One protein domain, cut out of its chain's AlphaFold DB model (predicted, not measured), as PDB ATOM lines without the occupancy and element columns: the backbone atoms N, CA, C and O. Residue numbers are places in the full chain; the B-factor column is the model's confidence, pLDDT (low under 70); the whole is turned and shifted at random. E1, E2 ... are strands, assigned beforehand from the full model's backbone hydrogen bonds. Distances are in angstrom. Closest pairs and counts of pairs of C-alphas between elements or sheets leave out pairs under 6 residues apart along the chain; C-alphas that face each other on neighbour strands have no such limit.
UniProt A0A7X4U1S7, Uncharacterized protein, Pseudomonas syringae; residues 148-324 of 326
ATOM      1  N   THR A 148       2.103  21.114 -15.141       98.31
ATOM      2  CA  THR A 148       3.437  20.579 -14.766       98.31
ATOM      3  C   THR A 148       4.222  19.933 -15.919       98.31
ATOM      4  O   THR A 148       5.265  19.318 -15.695       98.31
ATOM      5  N   GLY A 149       3.743  20.064 -17.153       97.56
ATOM      6  CA  GLY A 149       4.293  19.476 -18.374       97.56
ATOM      7  C   GLY A 149       5.385  20.300 -19.059       97.56
ATOM      8  O   GLY A 149       5.728  20.016 -20.208       97.56
ATOM      9  N   GLY A 150       5.917  21.334 -18.407       98.19
ATOM     10  CA  GLY A 150       7.044  22.113 -18.909       98.19
ATOM     11  C   GLY A 150       8.358  21.324 -18.951       98.19
ATOM     12  O   GLY A 150       8.517  20.280 -18.320       98.19
ATOM     13  N   ALA A 151       9.337  21.841 -19.696       98.25
ATOM     14  CA  ALA A 151      10.614  21.158 -19.916       98.25
ATOM     15  C   ALA A 151      11.741  21.677 -19.005       98.25
ATOM     16  O   ALA A 151      12.084  22.861 -19.037       98.25
ATOM     17  N   LEU A 152      12.382  20.764 -18.271       98.44
ATOM     18  CA  LEU A 152      13.575  21.019 -17.458       98.44
ATOM     19  C   LEU A 152      14.784  20.273 -18.054       98.44
ATOM     20  O   LEU A 152      14.895  19.059 -17.883       98.44
ATOM     21  N   PRO A 153      15.690  20.950 -18.784       97.12
ATOM     22  CA  PRO A 153      16.865  20.294 -19.348       97.12
ATOM     23  C   PRO A 153      17.913  19.986 -18.270       97.12
ATOM     24  O   PRO A 153      17.977  20.650 -17.239       97.12
ATOM     25  N   ALA A 154      18.824  19.047 -18.547       95.88
ATOM     26  CA  ALA A 154      19.906  18.697 -17.618       95.88
ATOM     27  C   ALA A 154      20.743  19.914 -17.170       95.88
ATOM     28  O   ALA A 154      21.188  19.966 -16.030       95.88
ATOM     29  N   GLY A 155      20.894  20.922 -18.039       95.31
ATOM     30  CA  GLY A 155      21.660  22.142 -17.762       95.31
ATOM     31  C   GLY A 155      21.127  23.022 -16.624       95.31
ATOM     32  O   GLY A 155      21.841  23.930 -16.209       95.31
ATOM     33  N   VAL A 156      19.914  22.777 -16.104       97.62
ATOM     34  CA  VAL A 156      19.408  23.472 -14.904       97.62
ATOM     35  C   VAL A 156      19.673  22.716 -13.597       97.62
ATOM     36  O   VAL A 156      19.290  23.204 -12.538       97.62
ATOM     37  N   ASN A 157      20.312  21.542 -13.642       97.12
ATOM     38  CA  ASN A 157      20.611  20.705 -12.471       97.12
ATOM     39  C   ASN A 157      19.383  20.419 -11.585       97.12
ATOM     40  O   ASN A 157      19.466  20.463 -10.354       97.12
ATOM     41  N   ALA A 158      18.234  20.166 -12.213       98.06
ATOM     42  CA  ALA A 158      16.996  19.877 -11.503       98.06
ATOM     43  C   ALA A 158      17.056  18.499 -10.824       98.06
ATOM     44  O   ALA A 158      17.403  17.500 -11.457       98.06
ATOM     45  N   VAL A 159      16.676  18.427  -9.547       98.12
ATOM     46  CA  VAL A 159      16.512  17.147  -8.838       98.12
ATOM     47  C   VAL A 159      15.326  16.362  -9.392       98.12
ATOM     48  O   VAL A 159      14.359  16.941  -9.898       98.12
ATOM     49  N   ALA A 160      15.370  15.036  -9.248       97.56
ATOM     50  CA  ALA A 160      14.275  14.159  -9.651       97.56
ATOM     51  C   ALA A 160      12.945  14.566  -8.986       97.56
ATOM     52  O   ALA A 160      12.909  14.913  -7.806       97.56
ATOM     53  N   GLY A 161      11.856  14.525  -9.758       97.25
ATOM     54  CA  GLY A 161      10.528  14.969  -9.317       97.25
ATOM     55  C   GLY A 161      10.284  16.478  -9.434       97.25
ATOM     56  O   GLY A 161       9.190  16.931  -9.110       97.25
ATOM     57  N   SER A 162      11.267  17.250  -9.906       98.62
ATOM     58  CA  SER A 162      11.080  18.665 -10.236       98.62
ATOM     59  C   SER A 162      10.079  18.853 -11.382       98.62
ATOM     60  O   SER A 162      10.076  18.074 -12.335       98.62
ATOM     61  N   VAL A 163       9.266  19.910 -11.310       98.62
ATOM     62  CA  VAL A 163       8.213  20.219 -12.293       98.62
ATOM     63  C   VAL A 163       8.251  21.677 -12.745       98.62
ATOM     64  O   VAL A 163       8.662  22.560 -11.991       98.62
ATOM     65  N   LEU A 164       7.781  21.927 -13.967       98.75
ATOM     66  CA  LEU A 164       7.651  23.258 -14.560       98.75
ATOM     67  C   LEU A 164       6.263  23.422 -15.189       98.75
ATOM     68  O   LEU A 164       5.747  22.475 -15.772       98.75
ATOM     69  N   ALA A 165       5.686  24.620 -15.089       98.44
ATOM     70  CA  ALA A 165       4.395  24.971 -15.679       98.44
ATOM     71  C   ALA A 165       4.237  24.565 -17.161       98.44
ATOM     72  O   ALA A 165       5.189  24.602 -17.947       98.44
ATOM     73  N   ASP A 166       3.006  24.232 -17.557       98.25
ATOM     74  CA  ASP A 166       2.669  23.858 -18.932       98.25
ATOM     75  C   ASP A 166       3.020  24.977 -19.911       98.25
ATOM     76  O   ASP A 166       2.758  26.158 -19.666       98.25
ATOM     77  N   GLY A 167       3.591  24.612 -21.057       97.12
ATOM     78  CA  GLY A 167       3.963  25.585 -22.081       97.12
ATOM     79  C   GLY A 167       5.187  26.431 -21.725       97.12
ATOM     80  O   GLY A 167       5.533  27.311 -22.511       97.12
ATOM     81  N   TYR A 168       5.894  26.148 -20.626       98.50
ATOM     82  CA  TYR A 168       7.175  26.770 -20.280       98.50
ATOM     83  C   TYR A 168       8.349  25.806 -20.465       98.50
ATOM     84  O   TYR A 168       8.220  24.582 -20.421       98.50
ATOM     85  N   LYS A 169       9.531  26.383 -20.664       98.38
ATOM     86  CA  LYS A 169      10.808  25.675 -20.712       98.38
ATOM     87  C   LYS A 169      11.843  26.420 -19.885       98.38
ATOM     88  O   LYS A 169      11.827  27.653 -19.827       98.38
ATOM     89  N   ALA A 170      12.764  25.672 -19.299       98.44
ATOM     90  CA  ALA A 170      13.933  26.243 -18.658       98.44
ATOM     91  C   ALA A 170      15.172  26.154 -19.561       98.44
ATOM     92  O   ALA A 170      15.268  25.298 -20.440       98.44
ATOM     93  N   VAL A 171      16.131  27.049 -19.345       97.69
ATOM     94  CA  VAL A 171      17.471  27.014 -19.950       97.69
ATOM     95  C   VAL A 171      18.463  27.360 -18.854       97.69
ATOM     96  O   VAL A 171      18.229  28.302 -18.113       97.69
ATOM     97  N   GLY A 172      19.566  26.632 -18.737       96.62
ATOM     98  CA  GLY A 172      20.572  26.920 -17.721       96.62
ATOM     99  C   GLY A 172      21.967  26.550 -18.179       96.62
ATOM    100  O   GLY A 172      22.138  25.709 -19.066       96.62
ATOM    101  N   SER A 173      22.955  27.216 -17.591       95.69
ATOM    102  CA  SER A 173      24.374  26.930 -17.792       95.69
ATOM    103  C   SER A 173      25.192  27.433 -16.604       95.69
ATOM    104  O   SER A 173      24.731  28.277 -15.838       95.69
ATOM    105  N   GLY A 174      26.414  26.917 -16.449       93.88
ATOM    106  CA  GLY A 174      27.365  27.378 -15.431       93.88
ATOM    107  C   GLY A 174      26.996  27.020 -13.987       93.88
ATOM    108  O   GLY A 174      27.539  27.604 -13.063       93.88
ATOM    109  N   LEU A 175      26.097  26.056 -13.770       95.00
ATOM    110  CA  LEU A 175      25.555  25.716 -12.445       95.00
ATOM    111  C   LEU A 175      26.365  24.649 -11.688       95.00
ATOM    112  O   LEU A 175      25.836  23.971 -10.810       95.00
ATOM    113  N   ALA A 176      27.638  24.440 -12.026       94.75
ATOM    114  CA  ALA A 176      28.457  23.441 -11.340       94.75
ATOM    115  C   ALA A 176      28.529  23.736  -9.827       94.75
ATOM    116  O   ALA A 176      28.904  24.838  -9.423       94.75
ATOM    117  N   GLY A 177      28.159  22.748  -9.004       94.12
ATOM    118  CA  GLY A 177      28.063  22.884  -7.544       94.12
ATOM    119  C   GLY A 177      26.719  23.417  -7.026       94.12
ATOM    120  O   GLY A 177      26.529  23.488  -5.812       94.12
ATOM    121  N   ILE A 178      25.783  23.743  -7.923       96.38
ATOM    122  CA  ILE A 178      24.405  24.125  -7.601       96.38
ATOM    123  C   ILE A 178      23.448  22.985  -7.942       96.38
ATOM    124  O   ILE A 178      23.487  22.425  -9.039       96.38
ATOM    125  N   THR A 179      22.544  22.709  -7.009       97.25
ATOM    126  CA  THR A 179      21.379  21.847  -7.202       97.25
ATOM    127  C   THR A 179      20.129  22.713  -7.218       97.25
ATOM    128  O   THR A 179      20.011  23.635  -6.404       97.25
ATOM    129  N   THR A 180      19.187  22.407  -8.111       98.31
ATOM    130  CA  THR A 180      17.900  23.104  -8.167       98.31
ATOM    131  C   THR A 180      16.735  22.156  -7.919       98.31
ATOM    132  O   THR A 180      16.725  21.021  -8.397       98.31
ATOM    133  N   ARG A 181      15.725  22.607  -7.176       98.56
ATOM    134  CA  ARG A 181      14.438  21.913  -7.061       98.56
ATOM    135  C   ARG A 181      13.338  22.820  -7.573       98.56
ATOM    136  O   ARG A 181      13.139  23.912  -7.049       98.56
ATOM    137  N   TRP A 182      12.625  22.346  -8.589       98.75
ATOM    138  CA  TRP A 182      11.532  23.091  -9.202       98.75
ATOM    139  C   TRP A 182      10.211  22.533  -8.727       98.75
ATOM    140  O   TRP A 182       9.960  21.331  -8.827       98.75
ATOM    141  N   TYR A 183       9.370  23.394  -8.190       98.75
ATOM    142  CA  TYR A 183       8.067  23.000  -7.687       98.75
ATOM    143  C   TYR A 183       7.096  24.162  -7.818       98.75
ATOM    144  O   TYR A 183       7.470  25.261  -8.230       98.75
ATOM    145  N   LYS A 184       5.839  23.898  -7.483       98.38
ATOM    146  CA  LYS A 184       4.764  24.872  -7.574       98.38
ATOM    147  C   LYS A 184       4.060  25.004  -6.245       98.38
ATOM    148  O   LYS A 184       3.975  24.038  -5.486       98.38
ATOM    149  N   GLU A 185       3.558  26.195  -5.983       97.94
ATOM    150  CA  GLU A 185       2.736  26.485  -4.817       97.94
ATOM    151  C   GLU A 185       1.595  27.435  -5.203       97.94
ATOM    152  O   GLU A 185       1.708  28.149  -6.204       97.94
ATOM    153  N   PRO A 186       0.487  27.453  -4.443       97.81
ATOM    154  CA  PRO A 186      -0.579  28.420  -4.666       97.81
ATOM    155  C   PRO A 186      -0.060  29.859  -4.562       97.81
ATOM    156  O   PRO A 186       0.651  30.199  -3.617       97.81
ATOM    157  N   ALA A 187      -0.447  30.704  -5.515       95.69
ATOM    158  CA  ALA A 187      -0.225  32.148  -5.465       95.69
ATOM    159  C   ALA A 187      -1.543  32.880  -5.161       95.69
ATOM    160  O   ALA A 187      -2.600  32.257  -5.059       95.69
ATOM    161  N   ALA A 188      -1.499  34.213  -5.050       92.50
ATOM    162  CA  ALA A 188      -2.713  35.030  -4.927       92.50
ATOM    163  C   ALA A 188      -3.711  34.744  -6.066       92.50
ATOM    164  O   ALA A 188      -4.915  34.671  -5.831       92.50
ATOM    165  N   TYR A 189      -3.183  34.518  -7.272       95.44
ATOM    166  CA  TYR A 189      -3.921  34.051  -8.438       95.44
ATOM    167  C   TYR A 189      -3.105  32.981  -9.163       95.44
ATOM    168  O   TYR A 189      -1.940  33.205  -9.499       95.44
ATOM    169  N   GLY A 190      -3.716  31.822  -9.410       96.38
ATOM    170  CA  GLY A 190      -3.038  30.692 -10.045       96.38
ATOM    171  C   GLY A 190      -1.935  30.088  -9.177       96.38
ATOM    172  O   GLY A 190      -2.115  29.869  -7.978       96.38
ATOM    173  N   GLU A 191      -0.796  29.795  -9.799       98.00
ATOM    174  CA  GLU A 191       0.340  29.141  -9.153       98.00
ATOM    175  C   GLU A 191       1.618  29.981  -9.296       98.00
ATOM    176  O   GLU A 191       1.830  30.675 -10.293       98.00
ATOM    177  N   ALA A 192       2.496  29.893  -8.300       98.31
ATOM    178  CA  ALA A 192       3.866  30.371  -8.391       98.31
ATOM    179  C   ALA A 192       4.777  29.222  -8.832       98.31
ATOM    180  O   ALA A 192       4.713  28.118  -8.286       98.31
ATOM    181  N   GLN A 193       5.653  29.486  -9.800       98.62
ATOM    182  CA  GLN A 193       6.757  28.596 -10.129       98.62
ATOM    183  C   GLN A 193       7.950  28.933  -9.234       98.62
ATOM    184  O   GLN A 193       8.493  30.038  -9.300       98.62
ATOM    185  N   CYS A 194       8.372  27.962  -8.431       98.62
ATOM    186  CA  CYS A 194       9.454  28.100  -7.465       98.62
ATOM    187  C   CYS A 194      10.711  27.368  -7.943       98.62
ATOM    188  O   CYS A 194      10.629  26.263  -8.490       98.62
ATOM    189  N   ILE A 195      11.874  27.968  -7.683       98.50
ATOM    190  CA  ILE A 195      13.195  27.370  -7.884       98.50
ATOM    191  C   ILE A 195      13.954  27.476  -6.568       98.50
ATOM    192  O   ILE A 195      14.427  28.547  -6.191       98.50
ATOM    193  N   GLU A 196      14.068  26.360  -5.865       97.94
ATOM    194  CA  GLU A 196      14.898  26.244  -4.673       97.94
ATOM    195  C   GLU A 196      16.341  25.955  -5.089       97.94
ATOM    196  O   GLU A 196      16.605  25.040  -5.871       97.94
ATOM    197  N   LEU A 197      17.268  26.750  -4.566       96.75
ATOM    198  CA  LEU A 197      18.693  26.725  -4.864       96.75
ATOM    199  C   LEU A 197      19.455  26.241  -3.637       96.75
ATOM    200  O   LEU A 197      19.277  26.762  -2.530       96.75
ATOM    201  N   ARG A 198      20.330  25.259  -3.840       95.75
ATOM    202  CA  ARG A 198      21.237  24.737  -2.815       95.75
ATOM    203  C   ARG A 198      22.639  24.559  -3.379       95.75
ATOM    204  O   ARG A 198      22.807  24.328  -4.575       95.75
ATOM    205  N   GLY A 199      23.633  24.602  -2.498       94.94
ATOM    206  CA  GLY A 199      25.033  24.340  -2.837       94.94
ATOM    207  C   GLY A 199      25.849  25.616  -2.998       94.94
ATOM    208  O   GLY A 199      25.486  26.656  -2.467       94.94
ATOM    209  N   ASN A 200      26.980  25.540  -3.692       93.12
ATOM    210  CA  ASN A 200      27.862  26.685  -3.911       93.12
ATOM    211  C   ASN A 200      28.426  26.634  -5.330       93.12
ATOM    212  O   ASN A 200      28.974  25.611  -5.743       93.12
ATOM    213  N   MET A 201      28.288  27.730  -6.072       90.88
ATOM    214  CA  MET A 201      28.707  27.775  -7.465       90.88
ATOM    215  C   MET A 201      30.228  27.926  -7.564       90.88
ATOM    216  O   MET A 201      30.810  28.833  -6.967       90.88
ATOM    217  N   ALA A 202      30.861  27.046  -8.341       84.94
ATOM    218  CA  ALA A 202      32.320  26.984  -8.445       84.94
ATOM    219  C   ALA A 202      32.946  28.143  -9.246       84.94
ATOM    220  O   ALA A 202      34.085  28.521  -8.980       84.94
ATOM    221  N   ALA A 203      32.230  28.691 -10.232       89.44
ATOM    222  CA  ALA A 203      32.723  29.741 -11.124       89.44
ATOM    223  C   ALA A 203      31.613  30.732 -11.487       89.44
ATOM    224  O   ALA A 203      30.437  30.376 -11.483       89.44
ATOM    225  N   ALA A 204      31.988  31.968 -11.815       89.44
ATOM    226  CA  ALA A 204      31.042  33.022 -12.171       89.44
ATOM    227  C   ALA A 204      30.303  32.729 -13.484       89.44
ATOM    228  O   ALA A 204      30.799  32.024 -14.365       89.44
ATOM    229  N   GLY A 205      29.124  33.337 -13.636       88.69
ATOM    230  CA  GLY A 205      28.356  33.301 -14.884       88.69
ATOM    231  C   GLY A 205      27.246  32.253 -14.947       88.69
ATOM    232  O   GLY A 205      26.646  32.104 -16.011       88.69
ATOM    233  N   GLY A 206      26.935  31.566 -13.846       93.38
ATOM    234  CA  GLY A 206      25.780  30.674 -13.790       93.38
ATOM    235  C   GLY A 206      24.457  31.421 -13.942       93.38
ATOM    236  O   GLY A 206      24.247  32.483 -13.343       93.38
ATOM    237  N   TYR A 207      23.565  30.859 -14.755       95.44
ATOM    238  CA  TYR A 207      22.243  31.419 -15.001       95.44
ATOM    239  C   TYR A 207      21.185  30.338 -15.198       95.44
ATOM    240  O   TYR A 207      21.477  29.212 -15.612       95.44
ATOM    241  N   ILE A 208      19.937  30.728 -14.951       97.81
ATOM    242  CA  ILE A 208      18.728  29.975 -15.263       97.81
ATOM    243  C   ILE A 208      17.718  30.937 -15.886       97.81
ATOM    244  O   ILE A 208      17.453  32.008 -15.352       97.81
ATOM    245  N   TYR A 209      17.113  30.534 -16.993       97.75
ATOM    246  CA  TYR A 209      15.993  31.219 -17.616       97.75
ATOM    247  C   TYR A 209      14.754  30.347 -17.523       97.75
ATOM    248  O   TYR A 209      14.821  29.158 -17.829       97.75
ATOM    249  N   MET A 210      13.627  30.950 -17.164       98.00
ATOM    250  CA  MET A 210      12.296  30.368 -17.298       98.00
ATOM    251  C   MET A 210      11.527  31.176 -18.341       98.00
ATOM    252  O   MET A 210      11.329  32.375 -18.161       98.00
ATOM    253  N   GLN A 211      11.101  30.535 -19.427       97.50
ATOM    254  CA  GLN A 211      10.512  31.227 -20.576       97.50
ATOM    255  C   GLN A 211       9.337  30.447 -21.175       97.50
ATOM    256  O   GLN A 211       9.362  29.210 -21.149       97.50
ATOM    257  N   PRO A 212       8.327  31.121 -21.754       97.25
ATOM    258  CA  PRO A 212       7.328  30.461 -22.575       97.25
ATOM    259  C   PRO A 212       7.985  29.691 -23.729       97.25
ATOM    260  O   PRO A 212       9.017  30.074 -24.286       97.25
ATOM    261  N   THR A 213       7.390  28.561 -24.092       97.06
ATOM    262  CA  THR A 213       7.871  27.721 -25.194       97.06
ATOM    263  C   THR A 213       7.531  28.344 -26.540       97.06
ATOM    264  O   THR A 213       8.364  28.318 -27.448       97.06
ATOM    265  N   ALA A 214       6.327  28.909 -26.646       96.50
ATOM    266  CA  ALA A 214       5.848  29.617 -27.821       96.50
ATOM    267  C   ALA A 214       6.157  31.115 -27.718       96.50
ATOM    268  O   ALA A 214       6.029  31.719 -26.654       96.50
ATOM    269  N   ASN A 215       6.520  31.706 -28.854       97.25
ATOM    270  CA  ASN A 215       6.599  33.154 -29.002       97.25
ATOM    271  C   ASN A 215       5.187  33.755 -29.083       97.25
ATOM    272  O   ASN A 215       4.215  33.047 -29.358       97.25
ATOM    273  N   VAL A 216       5.082  35.069 -28.894       96.44
ATOM    274  CA  VAL A 216       3.827  35.798 -29.098       96.44
ATOM    275  C   VAL A 216       3.353  35.635 -30.542       96.44
ATOM    276  O   VAL A 216       4.122  35.771 -31.496       96.44
ATOM    277  N   VAL A 217       2.059  35.362 -30.693       94.69
ATOM    278  CA  VAL A 217       1.396  35.254 -31.992       94.69
ATOM    279  C   VAL A 217       1.208  36.655 -32.576       94.69
ATOM    280  O   VAL A 217       0.385  37.430 -32.098       94.69
ATOM    281  N   GLN A 218       1.954  36.984 -33.629       90.88
ATOM    282  CA  GLN A 218       1.980  38.343 -34.183       90.88
ATOM    283  C   GLN A 218       0.658  38.796 -34.812       90.88
ATOM    284  O   GLN A 218       0.388  39.988 -34.850       90.88
ATOM    285  N   THR A 219      -0.206  37.876 -35.253       92.88
ATOM    286  CA  THR A 219      -1.543  38.237 -35.763       92.88
ATOM    287  C   THR A 219      -2.451  38.828 -34.685       92.88
ATOM    288  O   THR A 219      -3.487  39.398 -35.010       92.88
ATOM    289  N   ASN A 220      -2.078  38.695 -33.409       93.88
ATOM    290  CA  ASN A 220      -2.767  39.335 -32.295       93.88
ATOM    291  C   ASN A 220      -2.284  40.773 -32.069       93.88
ATOM    292  O   ASN A 220      -2.796  41.430 -31.167       93.88
ATOM    293  N   LEU A 221      -1.305  41.260 -32.838       95.25
ATOM    294  CA  LEU A 221      -0.713  42.590 -32.730       95.25
ATOM    295  C   LEU A 221      -1.065  43.462 -33.941       95.25
ATOM    296  O   LEU A 221      -1.452  42.979 -35.005       95.25
ATOM    297  N   SER A 222      -0.944  44.769 -33.762       95.19
ATOM    298  CA  SER A 222      -1.065  45.786 -34.804       95.19
ATOM    299  C   SER A 222       0.071  46.799 -34.694       95.19
ATOM    300  O   SER A 222       0.645  46.991 -33.623       95.19
ATOM    301  N   ALA A 223       0.401  47.463 -35.804       96.56
ATOM    302  CA  ALA A 223       1.406  48.522 -35.797       96.56
ATOM    303  C   ALA A 223       0.977  49.649 -34.843       96.56
ATOM    304  O   ALA A 223      -0.154  50.128 -34.907       96.56
ATOM    305  N   GLY A 224       1.890  50.068 -33.971       96.06
ATOM    306  CA  GLY A 224       1.639  51.037 -32.909       96.06
ATOM    307  C   GLY A 224       1.195  50.424 -31.581       96.06
ATOM    308  O   GLY A 224       1.205  51.150 -30.588       96.06
ATOM    309  N   ASP A 225       0.871  49.124 -31.523       96.38
ATOM    310  CA  ASP A 225       0.634  48.448 -30.243       96.38
ATOM    311  C   ASP A 225       1.867  48.598 -29.345       96.38
ATOM    312  O   ASP A 225       3.013  48.474 -29.791       96.38
ATOM    313  N   VAL A 226       1.629  48.844 -28.061       96.69
ATOM    314  CA  VAL A 226       2.673  48.924 -27.042       96.69
ATOM    315  C   VAL A 226       2.540  47.718 -26.130       96.69
ATOM    316  O   VAL A 226       1.456  47.439 -25.625       96.69
ATOM    317  N   ILE A 227       3.638  46.992 -25.928       97.06
ATOM    318  CA  ILE A 227       3.664  45.790 -25.097       97.06
ATOM    319  C   ILE A 227       4.725  45.869 -24.004       97.06
ATOM    320  O   ILE A 227       5.752  46.532 -24.145       97.06
ATOM    321  N   GLU A 228       4.494  45.135 -22.927       97.00
ATOM    322  CA  GLU A 228       5.446  44.931 -21.837       97.00
ATOM    323  C   GLU A 228       5.258  43.537 -21.228       97.00
ATOM    324  O   GLU A 228       4.219  42.896 -21.413       97.00
ATOM    325  N   MET A 229       6.270  43.068 -20.500       96.69
ATOM    326  CA  MET A 229       6.168  41.890 -19.645       96.69
ATOM    327  C   MET A 229       5.957  42.323 -18.195       96.69
ATOM    328  O   MET A 229       6.604  43.260 -17.729       96.69
ATOM    329  N   VAL A 230       5.122  41.577 -17.474       96.88
ATOM    330  CA  VAL A 230       4.920  41.694 -16.032       96.88
ATOM    331  C   VAL A 230       5.063  40.346 -15.325       96.88
ATOM    332  O   VAL A 230       4.809  39.296 -15.917       96.88
ATOM    333  N   SER A 231       5.470  40.365 -14.055       97.44
ATOM    334  CA  SER A 231       5.476  39.182 -13.182       97.44
ATOM    335  C   SER A 231       5.480  39.602 -11.715       97.44
ATOM    336  O   SER A 231       6.202  40.524 -11.343       97.44
ATOM    337  N   ALA A 232       4.760  38.885 -10.857       96.56
ATOM    338  CA  ALA A 232       5.095  38.859  -9.435       96.56
ATOM    339  C   ALA A 232       6.402  38.078  -9.260       96.56
ATOM    340  O   ALA A 232       6.575  37.008  -9.851       96.56
ATOM    341  N   ALA A 233       7.324  38.626  -8.477       96.06
ATOM    342  CA  ALA A 233       8.654  38.087  -8.262       96.06
ATOM    343  C   ALA A 233       8.980  38.065  -6.768       96.06
ATOM    344  O   ALA A 233       8.753  39.041  -6.051       96.06
ATOM    345  N   GLU A 234       9.548  36.955  -6.309       96.19
ATOM    346  CA  GLU A 234       9.979  36.797  -4.925       96.19
ATOM    347  C   GLU A 234      11.361  36.149  -4.860       96.19
ATOM    348  O   GLU A 234      11.686  35.251  -5.639       96.19
ATOM    349  N   ILE A 235      12.163  36.596  -3.902       95.06
ATOM    350  CA  ILE A 235      13.356  35.927  -3.407       95.06
ATOM    351  C   ILE A 235      13.103  35.658  -1.927       95.06
ATOM    352  O   ILE A 235      12.817  36.578  -1.162       95.06
ATOM    353  N   MET A 236      13.229  34.405  -1.516       94.56
ATOM    354  CA  MET A 236      13.174  33.994  -0.120       94.56
ATOM    355  C   MET A 236      14.455  33.255   0.219       94.56
ATOM    356  O   MET A 236      14.675  32.143  -0.253       94.56
ATOM    357  N   GLY A 237      15.305  33.832   1.048       89.25
ATOM    358  CA  GLY A 237      16.542  33.179   1.428       89.25
ATOM    359  C   GLY A 237      17.217  33.838   2.610       89.25
ATOM    360  O   GLY A 237      16.819  34.897   3.093       89.25
ATOM    361  N   SER A 238      18.266  33.169   3.070       85.00
ATOM    362  CA  SER A 238      19.204  33.679   4.071       85.00
ATOM    363  C   SER A 238      20.513  34.165   3.433       85.00
ATOM    364  O   SER A 238      21.294  34.875   4.065       85.00
ATOM    365  N   SER A 239      20.744  33.806   2.165       83.56
ATOM    366  CA  SER A 239      21.967  34.088   1.420       83.56
ATOM    367  C   SER A 239      21.797  35.223   0.416       83.56
ATOM    368  O   SER A 239      20.776  35.339  -0.256       83.56
ATOM    369  N   ARG A 240      22.854  36.020   0.246       86.19
ATOM    370  CA  ARG A 240      22.958  37.032  -0.812       86.19
ATOM    371  C   ARG A 240      23.669  36.468  -2.039       86.19
ATOM    372  O   ARG A 240      24.647  37.042  -2.503       86.19
ATOM    373  N   GLY A 241      23.232  35.304  -2.513       89.62
ATOM    374  CA  GLY A 241      23.855  34.585  -3.629       89.62
ATOM    375  C   GLY A 241      23.264  34.901  -5.006       89.62
ATOM    376  O   GLY A 241      23.751  34.386  -6.012       89.62
ATOM    377  N   ILE A 242      22.216  35.719  -5.077       92.44
ATOM    378  CA  ILE A 242      21.510  36.040  -6.320       92.44
ATOM    379  C   ILE A 242      22.021  37.378  -6.855       92.44
ATOM    380  O   ILE A 242      22.074  38.362  -6.128       92.44
ATOM    381  N   LEU A 243      22.395  37.424  -8.132       92.06
ATOM    382  CA  LEU A 243      22.815  38.644  -8.834       92.06
ATOM    383  C   LEU A 243      21.646  39.344  -9.530       92.06
ATOM    384  O   LEU A 243      21.693  40.555  -9.712       92.06
ATOM    385  N   ALA A 244      20.622  38.594  -9.935       92.62
ATOM    386  CA  ALA A 244      19.370  39.132 -10.454       92.62
ATOM    387  C   ALA A 244      18.274  38.065 -10.470       92.62
ATOM    388  O   ALA A 244      18.559  36.876 -10.631       92.62
ATOM    389  N   TRP A 245      17.033  38.535 -10.336       95.00
ATOM    390  CA  TRP A 245      15.813  37.810 -10.675       95.00
ATOM    391  C   TRP A 245      14.979  38.711 -11.587       95.00
ATOM    392  O   TRP A 245      14.109  39.457 -11.152       95.00
ATOM    393  N   GLU A 246      15.389  38.719 -12.847       94.88
ATOM    394  CA  GLU A 246      15.058  39.708 -13.863       94.88
ATOM    395  C   GLU A 246      13.792  39.330 -14.633       94.88
ATOM    396  O   GLU A 246      13.632  38.172 -15.011       94.88
ATOM    397  N   ALA A 247      12.945  40.306 -14.953       96.56
ATOM    398  CA  ALA A 247      11.957  40.172 -16.023       96.56
ATOM    399  C   ALA A 247      12.544  40.734 -17.324       96.56
ATOM    400  O   ALA A 247      13.021  41.870 -17.346       96.56
ATOM    401  N   GLU A 248      12.502  39.964 -18.413       97.06
ATOM    402  CA  GLU A 248      13.020  40.384 -19.717       97.06
ATOM    403  C   GLU A 248      12.005  40.116 -20.834       97.06
ATOM    404  O   GLU A 248      11.646  38.970 -21.102       97.06
ATOM    405  N   LEU A 249      11.601  41.174 -21.540       97.88
ATOM    406  CA  LEU A 249      10.908  41.111 -22.825       97.88
ATOM    407  C   LEU A 249      11.952  41.235 -23.940       97.88
ATOM    408  O   LEU A 249      12.785  42.141 -23.937       97.88
ATOM    409  N   THR A 250      11.900  40.327 -24.908       97.50
ATOM    410  CA  THR A 250      12.810  40.293 -26.053       97.50
ATOM    411  C   THR A 250      12.028  40.484 -27.343       97.50
ATOM    412  O   THR A 250      11.077  39.746 -27.615       97.50
ATOM    413  N   ILE A 251      12.472  41.437 -28.158       97.69
ATOM    414  CA  ILE A 251      11.937  41.684 -29.497       97.69
ATOM    415  C   ILE A 251      13.080  41.565 -30.502       97.69
ATOM    416  O   ILE A 251      14.055  42.310 -30.431       97.69
ATOM    417  N   THR A 252      12.956  40.644 -31.451       97.56
ATOM    418  CA  THR A 252      13.876  40.497 -32.582       97.56
ATOM    419  C   THR A 252      13.178  40.928 -33.861       97.56
ATOM    420  O   THR A 252      12.048  40.513 -34.118       97.56
ATOM    421  N   LYS A 253      13.857  41.738 -34.675       94.81
ATOM    422  CA  LYS A 253      13.383  42.200 -35.985       94.81
ATOM    423  C   LYS A 253      14.530  42.459 -36.949       94.81
ATOM    424  O   LYS A 253      15.688  42.519 -36.543       94.81
ATOM    425  N   THR A 254      14.225  42.620 -38.231       93.56
ATOM    426  CA  THR A 254      15.246  42.971 -39.228       93.56
ATOM    427  C   THR A 254      15.396  44.487 -39.312       93.56
ATOM    428  O   THR A 254      14.446  45.181 -39.651       93.56
ATOM    429  N   VAL A 255      16.598  45.005 -39.057       91.12
ATOM    430  CA  VAL A 255      16.940  46.427 -39.201       91.12
ATOM    431  C   VAL A 255      18.043  46.546 -40.242       91.12
ATOM    432  O   VAL A 255      19.101  45.935 -40.104       91.12
ATOM    433  N   SER A 256      17.788  47.293 -41.319       90.94
ATOM    434  CA  SER A 256      18.745  47.486 -42.423       90.94
ATOM    435  C   SER A 256      19.317  46.174 -42.990       90.94
ATOM    436  O   SER A 256      20.491  46.096 -43.339       90.94
ATOM    437  N   GLY A 257      18.492  45.122 -43.058       90.31
ATOM    438  CA  GLY A 257      18.885  43.800 -43.562       90.31
ATOM    439  C   GLY A 257      19.583  42.884 -42.548       90.31
ATOM    440  O   GLY A 257      19.889  41.745 -42.894       90.31
ATOM    441  N   ALA A 258      19.804  43.325 -41.304       92.88
ATOM    442  CA  ALA A 258      20.400  42.520 -40.240       92.88
ATOM    443  C   ALA A 258      19.381  42.165 -39.145       92.88
ATOM    444  O   ALA A 258      18.601  43.013 -38.706       92.88
ATOM    445  N   SER A 259      19.422  40.921 -38.660       95.25
ATOM    446  CA  SER A 259      18.651  40.513 -37.480       95.25
ATOM    447  C   SER A 259      19.155  41.269 -36.251       95.25
ATOM    448  O   SER A 259      20.329  41.173 -35.895       95.25
ATOM    449  N   SER A 260      18.271  42.039 -35.629       96.06
ATOM    450  CA  SER A 260      18.548  42.897 -34.480       96.06
ATOM    451  C   SER A 260      17.624  42.516 -33.334       96.06
ATOM    452  O   SER A 260      16.416  42.394 -33.526       96.06
ATOM    453  N   THR A 261      18.188  42.351 -32.139       96.31
ATOM    454  CA  THR A 261      17.441  41.986 -30.931       96.31
ATOM    455  C   THR A 261      17.532  43.099 -29.901       96.31
ATOM    456  O   THR A 261      18.625  43.553 -29.562       96.31
ATOM    457  N   SER A 262      16.381  43.512 -29.384       95.19
ATOM    458  CA  SER A 262      16.243  44.463 -28.288       95.19
ATOM    459  C   SER A 262      15.766  43.742 -27.031       95.19
ATOM    460  O   SER A 262      14.856  42.913 -27.090       95.19
ATOM    461  N   TYR A 263      16.379  44.085 -25.900       94.88
ATOM    462  CA  TYR A 263      16.065  43.539 -24.584       94.88
ATOM    463  C   TYR A 263      15.497  44.650 -23.705       94.88
ATOM    464  O   TYR A 263      16.155  45.665 -23.482       94.88
ATOM    465  N   PHE A 264      14.288  44.444 -23.197       95.56
ATOM    466  CA  PHE A 264      13.622  45.339 -22.259       95.56
ATOM    467  C   PHE A 264      13.596  44.642 -20.905       95.56
ATOM    468  O   PHE A 264      12.997  43.575 -20.772       95.56
ATOM    469  N   ARG A 265      14.280  45.216 -19.916       93.69
ATOM    470  CA  ARG A 265      14.625  44.525 -18.669       93.69
ATOM    471  C   ARG A 265      14.133  45.262 -17.439       93.69
ATOM    472  O   ARG A 265      14.080  46.491 -17.424       93.69
ATOM    473  N   SER A 266      13.822  44.491 -16.407       91.69
ATOM    474  CA  SER A 266      13.534  44.965 -15.059       91.69
ATOM    475  C   SER A 266      14.294  44.104 -14.063       91.69
ATOM    476  O   SER A 266      14.217  42.880 -14.141       91.69
ATOM    477  N   MET A 267      15.013  44.747 -13.139       85.62
ATOM    478  CA  MET A 267      15.992  44.109 -12.244       85.62
ATOM    479  C   MET A 267      17.173  43.457 -12.982       85.62
ATOM    480  O   MET A 267      17.459  42.278 -12.776       85.62
ATOM    481  N   ASP A 268      17.859  44.237 -13.827       77.12
ATOM    482  CA  ASP A 268      19.048  43.781 -14.565       77.12
ATOM    483  C   ASP A 268      20.144  43.243 -13.628       77.12
ATOM    484  O   ASP A 268      20.214  43.556 -12.434       77.12
ATOM    485  N   LYS A 269      21.015  42.413 -14.194       80.69
ATOM    486  CA  LYS A 269      22.077  41.705 -13.486       80.69
ATOM    487  C   LYS A 269      23.070  42.667 -12.832       80.69
ATOM    488  O   LYS A 269      23.767  43.416 -13.514       80.69
ATOM    489  N   TYR A 270      23.247  42.543 -11.516       69.94
ATOM    490  CA  TYR A 270      24.350  43.204 -10.824       69.94
ATOM    491  C   TYR A 270      25.712  42.615 -11.222       69.94
ATOM    492  O   TYR A 270      25.875  41.405 -11.403       69.94
ATOM    493  N   GLN A 271      26.719  43.486 -11.339       68.94
ATOM    494  CA  GLN A 271      28.106  43.062 -11.507       68.94
ATOM    495  C   GLN A 271      28.623  42.470 -10.191       68.94
ATOM    496  O   GLN A 271      28.423  43.052  -9.126       68.94
ATOM    497  N   GLU A 272      29.332  41.343 -10.254       68.69
ATOM    498  CA  GLU A 272      30.017  40.813  -9.073       68.69
ATOM    499  C   GLU A 272      31.000  41.863  -8.507       68.69
ATOM    500  O   GLU A 272      31.697  42.525  -9.284       68.69
ATOM    501  N   PRO A 273      31.072  42.044  -7.175       65.06
ATOM    502  CA  PRO A 273      30.500  41.194  -6.123       65.06
ATOM    503  C   PRO A 273      29.123  41.650  -5.594       65.06
ATOM    504  O   PRO A 273      28.707  41.207  -4.525       65.06
ATOM    505  N   PHE A 274      28.421  42.562  -6.271       71.94
ATOM    506  CA  PHE A 274      27.138  43.078  -5.789       71.94
ATOM    507  C   PHE A 274      26.019  42.058  -5.995       71.94
ATOM    508  O   PHE A 274      25.870  41.497  -7.076       71.94
ATOM    509  N   THR A 275      25.218  41.833  -4.955       83.44
ATOM    510  CA  THR A 275      24.161  40.820  -4.949       83.44
ATOM    511  C   THR A 275      22.844  41.381  -4.432       83.44
ATOM    512  O   THR A 275      22.798  42.249  -3.553       83.44
ATOM    513  N   MET A 276      21.755  40.837  -4.963       85.69
ATOM    514  CA  MET A 276      20.399  41.073  -4.494       85.69
ATOM    515  C   MET A 276      20.285  40.854  -2.976       85.69
ATOM    516  O   MET A 276      21.026  40.041  -2.404       85.69
ATOM    517  N   PRO A 277      19.362  41.562  -2.304       85.19
ATOM    518  CA  PRO A 277      18.977  41.234  -0.940       85.19
ATOM    519  C   PRO A 277      18.612  39.750  -0.795       85.19
ATOM    520  O   PRO A 277      18.116  39.143  -1.748       85.19
ATOM    521  N   PRO A 278      18.839  39.163   0.393       87.38
ATOM    522  CA  PRO A 278      18.539  37.753   0.634       87.38
ATOM    523  C   PRO A 278      17.031  37.473   0.579       87.38
ATOM    524  O   PRO A 278      16.620  36.341   0.335       87.38
ATOM    525  N   SER A 279      16.207  38.506   0.765       88.38
ATOM    526  CA  SER A 279      14.768  38.453   0.568       88.38
ATOM    527  C   SER A 279      14.255  39.677  -0.186       88.38
ATOM    528  O   SER A 279      14.710  40.802   0.015       88.38
ATOM    529  N   PHE A 280      13.297  39.452  -1.079       88.44
ATOM    530  CA  PHE A 280      12.633  40.482  -1.872       88.44
ATOM    531  C   PHE A 280      11.253  39.976  -2.284       88.44
ATOM    532  O   PHE A 280      11.105  38.802  -2.597       88.44
ATOM    533  N   SER A 281      10.258  40.853  -2.334       91.31
ATOM    534  CA  SER A 281       8.962  40.553  -2.935       91.31
ATOM    535  C   SER A 281       8.428  41.803  -3.616       91.31
ATOM    536  O   SER A 281       8.549  42.906  -3.076       91.31
ATOM    537  N   GLY A 282       7.857  41.642  -4.804       91.19
ATOM    538  CA  GLY A 282       7.272  42.742  -5.555       91.19
ATOM    539  C   GLY A 282       6.733  42.310  -6.910       91.19
ATOM    540  O   GLY A 282       6.817  41.147  -7.300       91.19
ATOM    541  N   ALA A 283       6.177  43.270  -7.638       93.12
ATOM    542  CA  ALA A 283       5.818  43.101  -9.036       93.12
ATOM    543  C   ALA A 283       6.890  43.754  -9.916       93.12
ATOM    544  O   ALA A 283       7.409  44.820  -9.578       93.12
ATOM    545  N   LEU A 284       7.201  43.114 -11.038       94.50
ATOM    546  CA  LEU A 284       8.110  43.613 -12.060       94.50
ATOM    547  C   LEU A 284       7.316  43.961 -13.308       94.50
ATOM    548  O   LEU A 284       6.418  43.214 -13.691       94.50
ATOM    549  N   GLU A 285       7.694  45.058 -13.950       94.44
ATOM    550  CA  GLU A 285       7.293  45.414 -15.307       94.44
ATOM    551  C   GLU A 285       8.540  45.790 -16.097       94.44
ATOM    552  O   GLU A 285       9.452  46.443 -15.576       94.44
ATOM    553  N   THR A 286       8.611  45.341 -17.345       96.00
ATOM    554  CA  THR A 286       9.670  45.762 -18.256       96.00
ATOM    555  C   THR A 286       9.393  47.164 -18.777       96.00
ATOM    556  O   THR A 286       8.266  47.652 -18.769       96.00
ATOM    557  N   GLN A 287      10.421  47.788 -19.348       94.75
ATOM    558  CA  GLN A 287      10.192  48.879 -20.288       94.75
ATOM    559  C   GLN A 287       9.250  48.427 -21.419       94.75
ATOM    560  O   GLN A 287       9.160  47.239 -21.747       94.75
ATOM    561  N   ARG A 288       8.567  49.401 -22.015       94.94
ATOM    562  CA  ARG A 288       7.581  49.177 -23.069       94.94
ATOM    563  C   ARG A 288       8.241  49.105 -24.442       94.94
ATOM    564  O   ARG A 288       9.045  49.971 -24.788       94.94
ATOM    565  N   GLY A 289       7.866  48.101 -25.227       95.19
ATOM    566  CA  GLY A 289       8.237  47.960 -26.634       95.19
ATOM    567  C   GLY A 289       7.075  48.340 -27.549       95.19
ATOM    568  O   GLY A 289       5.951  47.892 -27.333       95.19
ATOM    569  N   THR A 290       7.336  49.148 -28.574       96.38
ATOM    570  CA  THR A 290       6.350  49.477 -29.616       96.38
ATOM    571  C   THR A 290       6.508  48.531 -30.800       96.38
ATOM    572  O   THR A 290       7.624  48.324 -31.276       96.38
ATOM    573  N   ILE A 291       5.388  47.990 -31.271       96.62
ATOM    574  CA  ILE A 291       5.307  47.062 -32.398       96.62
ATOM    575  C   ILE A 291       5.188  47.839 -33.705       96.62
ATOM    576  O   ILE A 291       4.335  48.718 -33.830       96.62
ATOM    577  N   ASP A 292       6.008  47.504 -34.697       94.62
ATOM    578  CA  ASP A 292       5.899  48.054 -36.056       94.62
ATOM    579  C   ASP A 292       5.524  47.008 -37.120       94.62
ATOM    580  O   ASP A 292       5.397  47.344 -38.295       94.62
ATOM    581  N   MET A 293       5.273  45.767 -36.690       94.69
ATOM    582  CA  MET A 293       4.934  44.596 -37.506       94.69
ATOM    583  C   MET A 293       6.094  44.050 -38.352       94.69
ATOM    584  O   MET A 293       5.877  43.169 -39.184       94.69
ATOM    585  N   SER A 294       7.326  44.527 -38.143       94.31
ATOM    586  CA  SER A 294       8.541  43.924 -38.716       94.31
ATOM    587  C   SER A 294       9.227  42.934 -37.767       94.31
ATOM    588  O   SER A 294      10.238  42.315 -38.124       94.31
ATOM    589  N   GLU A 295       8.691  42.772 -36.556       96.12
ATOM    590  CA  GLU A 295       9.146  41.794 -35.577       96.12
ATOM    591  C   GLU A 295       9.086  40.373 -36.141       96.12
ATOM    592  O   GLU A 295       8.119  39.957 -36.765       96.12
ATOM    593  N   THR A 296      10.133  39.588 -35.918       95.12
ATOM    594  CA  THR A 296      10.196  38.170 -36.298       95.12
ATOM    595  C   THR A 296      10.001  37.268 -35.086       95.12
ATOM    596  O   THR A 296       9.418  36.189 -35.196       95.12
ATOM    597  N   VAL A 297      10.440  37.718 -33.908       96.56
ATOM    598  CA  VAL A 297      10.272  37.014 -32.636       96.56
ATOM    599  C   VAL A 297       9.942  38.022 -31.547       96.56
ATOM    600  O   VAL A 297      10.659  38.999 -31.358       96.56
ATOM    601  N   ILE A 298       8.880  37.742 -30.798       97.88
ATOM    602  CA  ILE A 298       8.556  38.429 -29.550       97.88
ATOM    603  C   ILE A 298       8.405  37.345 -28.489       97.88
ATOM    604  O   ILE A 298       7.603  36.421 -28.641       97.88
ATOM    605  N   THR A 299       9.205  37.426 -27.437       97.31
ATOM    606  CA  THR A 299       9.222  36.439 -26.354       97.31
ATOM    607  C   THR A 299       9.616  37.102 -25.046       97.31
ATOM    608  O   THR A 299       9.972  38.279 -25.024       97.31
ATOM    609  N   SER A 300       9.561  36.368 -23.946       97.56
ATOM    610  CA  SER A 300       9.986  36.884 -22.653       97.56
ATOM    611  C   SER A 300      10.521  35.787 -21.744       97.56
ATOM    612  O   SER A 300      10.371  34.596 -22.026       97.56
ATOM    613  N   ARG A 301      11.172  36.173 -20.649       97.56
ATOM    614  CA  ARG A 301      11.695  35.238 -19.651       97.56
ATOM    615  C   ARG A 301      11.840  35.884 -18.282       97.56
ATOM    616  O   ARG A 301      12.054  37.087 -18.179       97.56
ATOM    617  N   MET A 302      11.811  35.041 -17.256       98.12
ATOM    618  CA  MET A 302      12.424  35.352 -15.969       98.12
ATOM    619  C   MET A 302      13.874  34.870 -15.990       98.12
ATOM    620  O   MET A 302      14.132  33.718 -16.360       98.12
ATOM    621  N   GLY A 303      14.813  35.739 -15.622       96.69
ATOM    622  CA  GLY A 303      16.245  35.474 -15.616       96.69
ATOM    623  C   GLY A 303      16.855  35.480 -14.224       96.69
ATOM    624  O   GLY A 303      16.955  36.513 -13.575       96.69
ATOM    625  N   LEU A 304      17.305  34.312 -13.781       96.25
ATOM    626  CA  LEU A 304      18.068  34.131 -12.555       96.25
ATOM    627  C   LEU A 304      19.558  34.110 -12.876       96.25
ATOM    628  O   LEU A 304      20.014  33.283 -13.664       96.25
ATOM    629  N   TYR A 305      20.322  34.956 -12.195       94.81
ATOM    630  CA  TYR A 305      21.780  34.954 -12.252       94.81
ATOM    631  C   TYR A 305      22.348  34.743 -10.855       94.81
ATOM    632  O   TYR A 305      21.863  35.341  -9.894       94.81
ATOM    633  N   LEU A 306      23.377  33.905 -10.738       92.81
ATOM    634  CA  LEU A 306      23.950  33.495  -9.454       92.81
ATOM    635  C   LEU A 306      25.378  34.017  -9.292       92.81
ATOM    636  O   LEU A 306      26.127  34.089 -10.265       92.81
ATOM    637  N   ALA A 307      25.745  34.358  -8.059       90.75
ATOM    638  CA  ALA A 307      27.093  34.766  -7.679       90.75
ATOM    639  C   ALA A 307      27.976  33.545  -7.405       90.75
ATOM    640  O   ALA A 307      27.528  32.566  -6.795       90.75
ATOM    641  N   ALA A 308      29.236  33.596  -7.836       90.94
ATOM    642  CA  ALA A 308      30.212  32.558  -7.511       90.94
ATOM    643  C   ALA A 308      30.675  32.628  -6.051       90.94
ATOM    644  O   ALA A 308      30.786  33.706  -5.471       90.94
ATOM    645  N   GLY A 309      30.991  31.471  -5.464       87.94
ATOM    646  CA  GLY A 309      31.594  31.387  -4.131       87.94
ATOM    647  C   GLY A 309      30.671  31.748  -2.963       87.94
ATOM    648  O   GLY A 309      31.115  31.693  -1.815       87.94
ATOM    649  N   VAL A 310      29.403  32.080  -3.227       89.06
ATOM    650  CA  VAL A 310      28.389  32.342  -2.204       89.06
ATOM    651  C   VAL A 310      27.479  31.115  -2.067       89.06
ATOM    652  O   VAL A 310      26.785  30.765  -3.028       89.06
ATOM    653  N   PRO A 311      27.435  30.466  -0.886       90.94
ATOM    654  CA  PRO A 311      26.515  29.363  -0.642       90.94
ATOM    655  C   PRO A 311      25.064  29.786  -0.886       90.94
ATOM    656  O   PRO A 311      24.609  30.787  -0.339       90.94
ATOM    657  N   GLN A 312      24.338  29.029  -1.699       92.31
ATOM    658  CA  GLN A 312      22.922  29.231  -1.968       92.31
ATOM    659  C   GLN A 312      22.087  28.493  -0.926       92.31
ATOM    660  O   GLN A 312      22.219  27.281  -0.737       92.31
ATOM    661  N   ASP A 313      21.196  29.244  -0.295       92.06
ATOM    662  CA  ASP A 313      20.100  28.745   0.530       92.06
ATOM    663  C   ASP A 313      18.922  29.695   0.326       92.06
ATOM    664  O   ASP A 313      18.651  30.619   1.102       92.06
ATOM    665  N   SER A 314      18.351  29.609  -0.872       94.12
ATOM    666  CA  SER A 314      17.385  30.584  -1.365       94.12
ATOM    667  C   SER A 314      16.381  29.910  -2.284       94.12
ATOM    668  O   SER A 314      16.689  28.907  -2.921       94.12
ATOM    669  N   THR A 315      15.191  30.477  -2.365       97.12
ATOM    670  CA  THR A 315      14.147  30.113  -3.309       97.12
ATOM    671  C   THR A 315      13.753  31.367  -4.060       97.12
ATOM    672  O   THR A 315      13.418  32.373  -3.436       97.12
ATOM    673  N   VAL A 316      13.776  31.316  -5.388       97.31
ATOM    674  CA  VAL A 316      13.163  32.363  -6.213       97.31
ATOM    675  C   VAL A 316      11.804  31.905  -6.705       97.31
ATOM    676  O   VAL A 316      11.599  30.711  -6.941       97.31
ATOM    677  N   LYS A 317      10.876  32.845  -6.861       98.12
ATOM    678  CA  LYS A 317       9.530  32.569  -7.356       98.12
ATOM    679  C   LYS A 317       9.131  33.551  -8.435       98.12
ATOM    680  O   LYS A 317       9.423  34.744  -8.337       98.12
ATOM    681  N   ALA A 318       8.412  33.046  -9.425       98.00
ATOM    682  CA  ALA A 318       7.661  33.852 -10.372       98.00
ATOM    683  C   ALA A 318       6.193  33.427 -10.342       98.00
ATOM    684  O   ALA A 318       5.899  32.234 -10.347       98.00
ATOM    685  N   ALA A 319       5.286  34.394 -10.326       97.75
ATOM    686  CA  ALA A 319       3.847  34.186 -10.439       97.75
ATOM    687  C   ALA A 319       3.247  35.251 -11.360       97.75
ATOM    688  O   ALA A 319       3.852  36.305 -11.554       97.75
ATOM    689  N   GLN A 320       2.059  34.989 -11.909       97.38
ATOM    690  CA  GLN A 320       1.335  35.959 -12.743       97.38
ATOM    691  C   GLN A 320       2.229  36.534 -13.872       97.38
ATOM    692  O   GLN A 320       2.339  37.746 -14.051       97.38
ATOM    693  N   PHE A 321       2.920  35.645 -14.594       97.06
ATOM    694  CA  PHE A 321       3.865  35.957 -15.670       97.06
ATOM    695  C   PHE A 321       3.084  36.292 -16.944       97.06
ATOM    696  O   PHE A 321       2.570  35.394 -17.611       97.06
ATOM    697  N   GLY A 322       3.021  37.558 -17.345       96.06
ATOM    698  CA  GLY A 322       2.248  37.996 -18.511       96.06
ATOM    699  C   GLY A 322       3.056  38.852 -19.480       96.06
ATOM    700  O   GLY A 322       3.876  39.652 -19.054       96.06
ATOM    701  N   ILE A 323       2.798  38.738 -20.782       97.25
ATOM    702  CA  ILE A 323       3.103  39.784 -21.771       97.25
ATOM    703  C   ILE A 323       1.775  40.429 -22.136       97.25
ATOM    704  O   ILE A 323       0.870  39.709 -22.536       97.25
ATOM    705  N   ARG A 324       1.622  41.744 -22.023       94.31
ATOM    706  CA  ARG A 324       0.332  42.425 -22.240       94.31
ATOM    707  C   ARG A 324       0.461  43.618 -23.173       94.31
ATOM    708  O   ARG A 324       1.554  44.158 -23.327       94.31
TER     709      ARG A 324
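Overview. This is residues 148 to 324 of the 326 residues of an uncharacterized protein of Pseudomonas syringae (UniProt A0A7X4U1S7). Two twisted sheets lie face to face as a sandwich, one made of E1, E2, E5, E10, E7 and E8, the other of E3, E4, E11, E6 and E9. The chain winds over both as a jelly roll, one long hairpin laid over the two sheets, in four nested antiparallel pairs: E4 with E11, E5 with E10, E6 with E9, and E7 with E8. The printed part has 177 residues, with no named helix and eleven named strands, E1 to E11 in order along the chain. It is all strand by class; the first sheet, in the order E1, E2, E5, E10, E7, E8, is mixed, and the second, in the order E3, E4, E11, E6, E9, is all antiparallel. The whole is compact, with a radius of gyration of the C-alphas of 16.4 A and spans of 47 by 33 by 29 A.

Arrangement. Start near the first printed residue: E1, residues 149 to 151, is an edge strand and the parallel neighbour of E2, residues 164 to 173, with N 150 and O 164 2.9 A apart, within hydrogen-bond range. Look at residue 167, where E2 bends by 126 degrees. E5, residues 207 to 212, is antiparallel to E2 at 153 degrees, with N 171 and O 209 2.9 A apart. Next comes E10, residues 295 to 306, antiparallel to E5, with N 304 and O 208 at 2.8 A. E7, residues 242 to 255, is antiparallel to E10 at 163 degrees, with N 248 and O 301 at 2.9 A. E8, residues 258 to 266, is the other edge strand and forms a hairpin with E7, where N 251 and O 262 are 3.0 A apart. Now turn to the second sheet: E3, residues 178 to 186, is an edge strand and forms a hairpin with E4, residues 191 to 200, with N 181 and O 196 at 2.9 A. E11, residues 311 to 324, is antiparallel to E4, with N 195 and O 316 at 2.9 A. E6, residues 226 to 237, is antiparallel to E11, with N 234 and O 317 at 3.0 A. E9, residues 279 to 285, is the far edge strand, antiparallel to E6 at 175 degrees, with N 233 and O 282 at 2.8 A. The parts of the two sheets that face each other are 9.9 A centre to centre, with their best planes 17 degrees apart and their strands at 30 degrees. Between the sheets, the closest C-alphas of E6 and E7 are those of Met 229 and Leu 249, 5.8 A apart. E1 and E11 are apart.

Along the chain. Find C-alpha 149 at (4.293, 19.476, -18.374), where E1 begins. E2 measures 17.4 A from first to last C-alpha, E3 25.5 A and E4 28.1 A. Find C-alpha 226 at (2.673, 48.924, -27.042); from there E6 runs 35.4 A to C-alpha 237. E7 measures 34.8 A, E8 26.2 A and E10 31.2 A. E11 runs 36.4 A and ends at C-alpha 324, at (0.332, 42.425, -22.240).

Size, cuts and confidence. The C-alphas of Ser 238 and Gly 257 are the two farthest apart, at 48.7 A. The printed part has no cut. The links E1 to E2, E5 to E6 and E8 to E9 are long, with 12, 13 and 12 residues. The mean pLDDT of the printed part is 94.1, and the model's confidence is under 70 at residues 270 to 273, in the link E8 to E9.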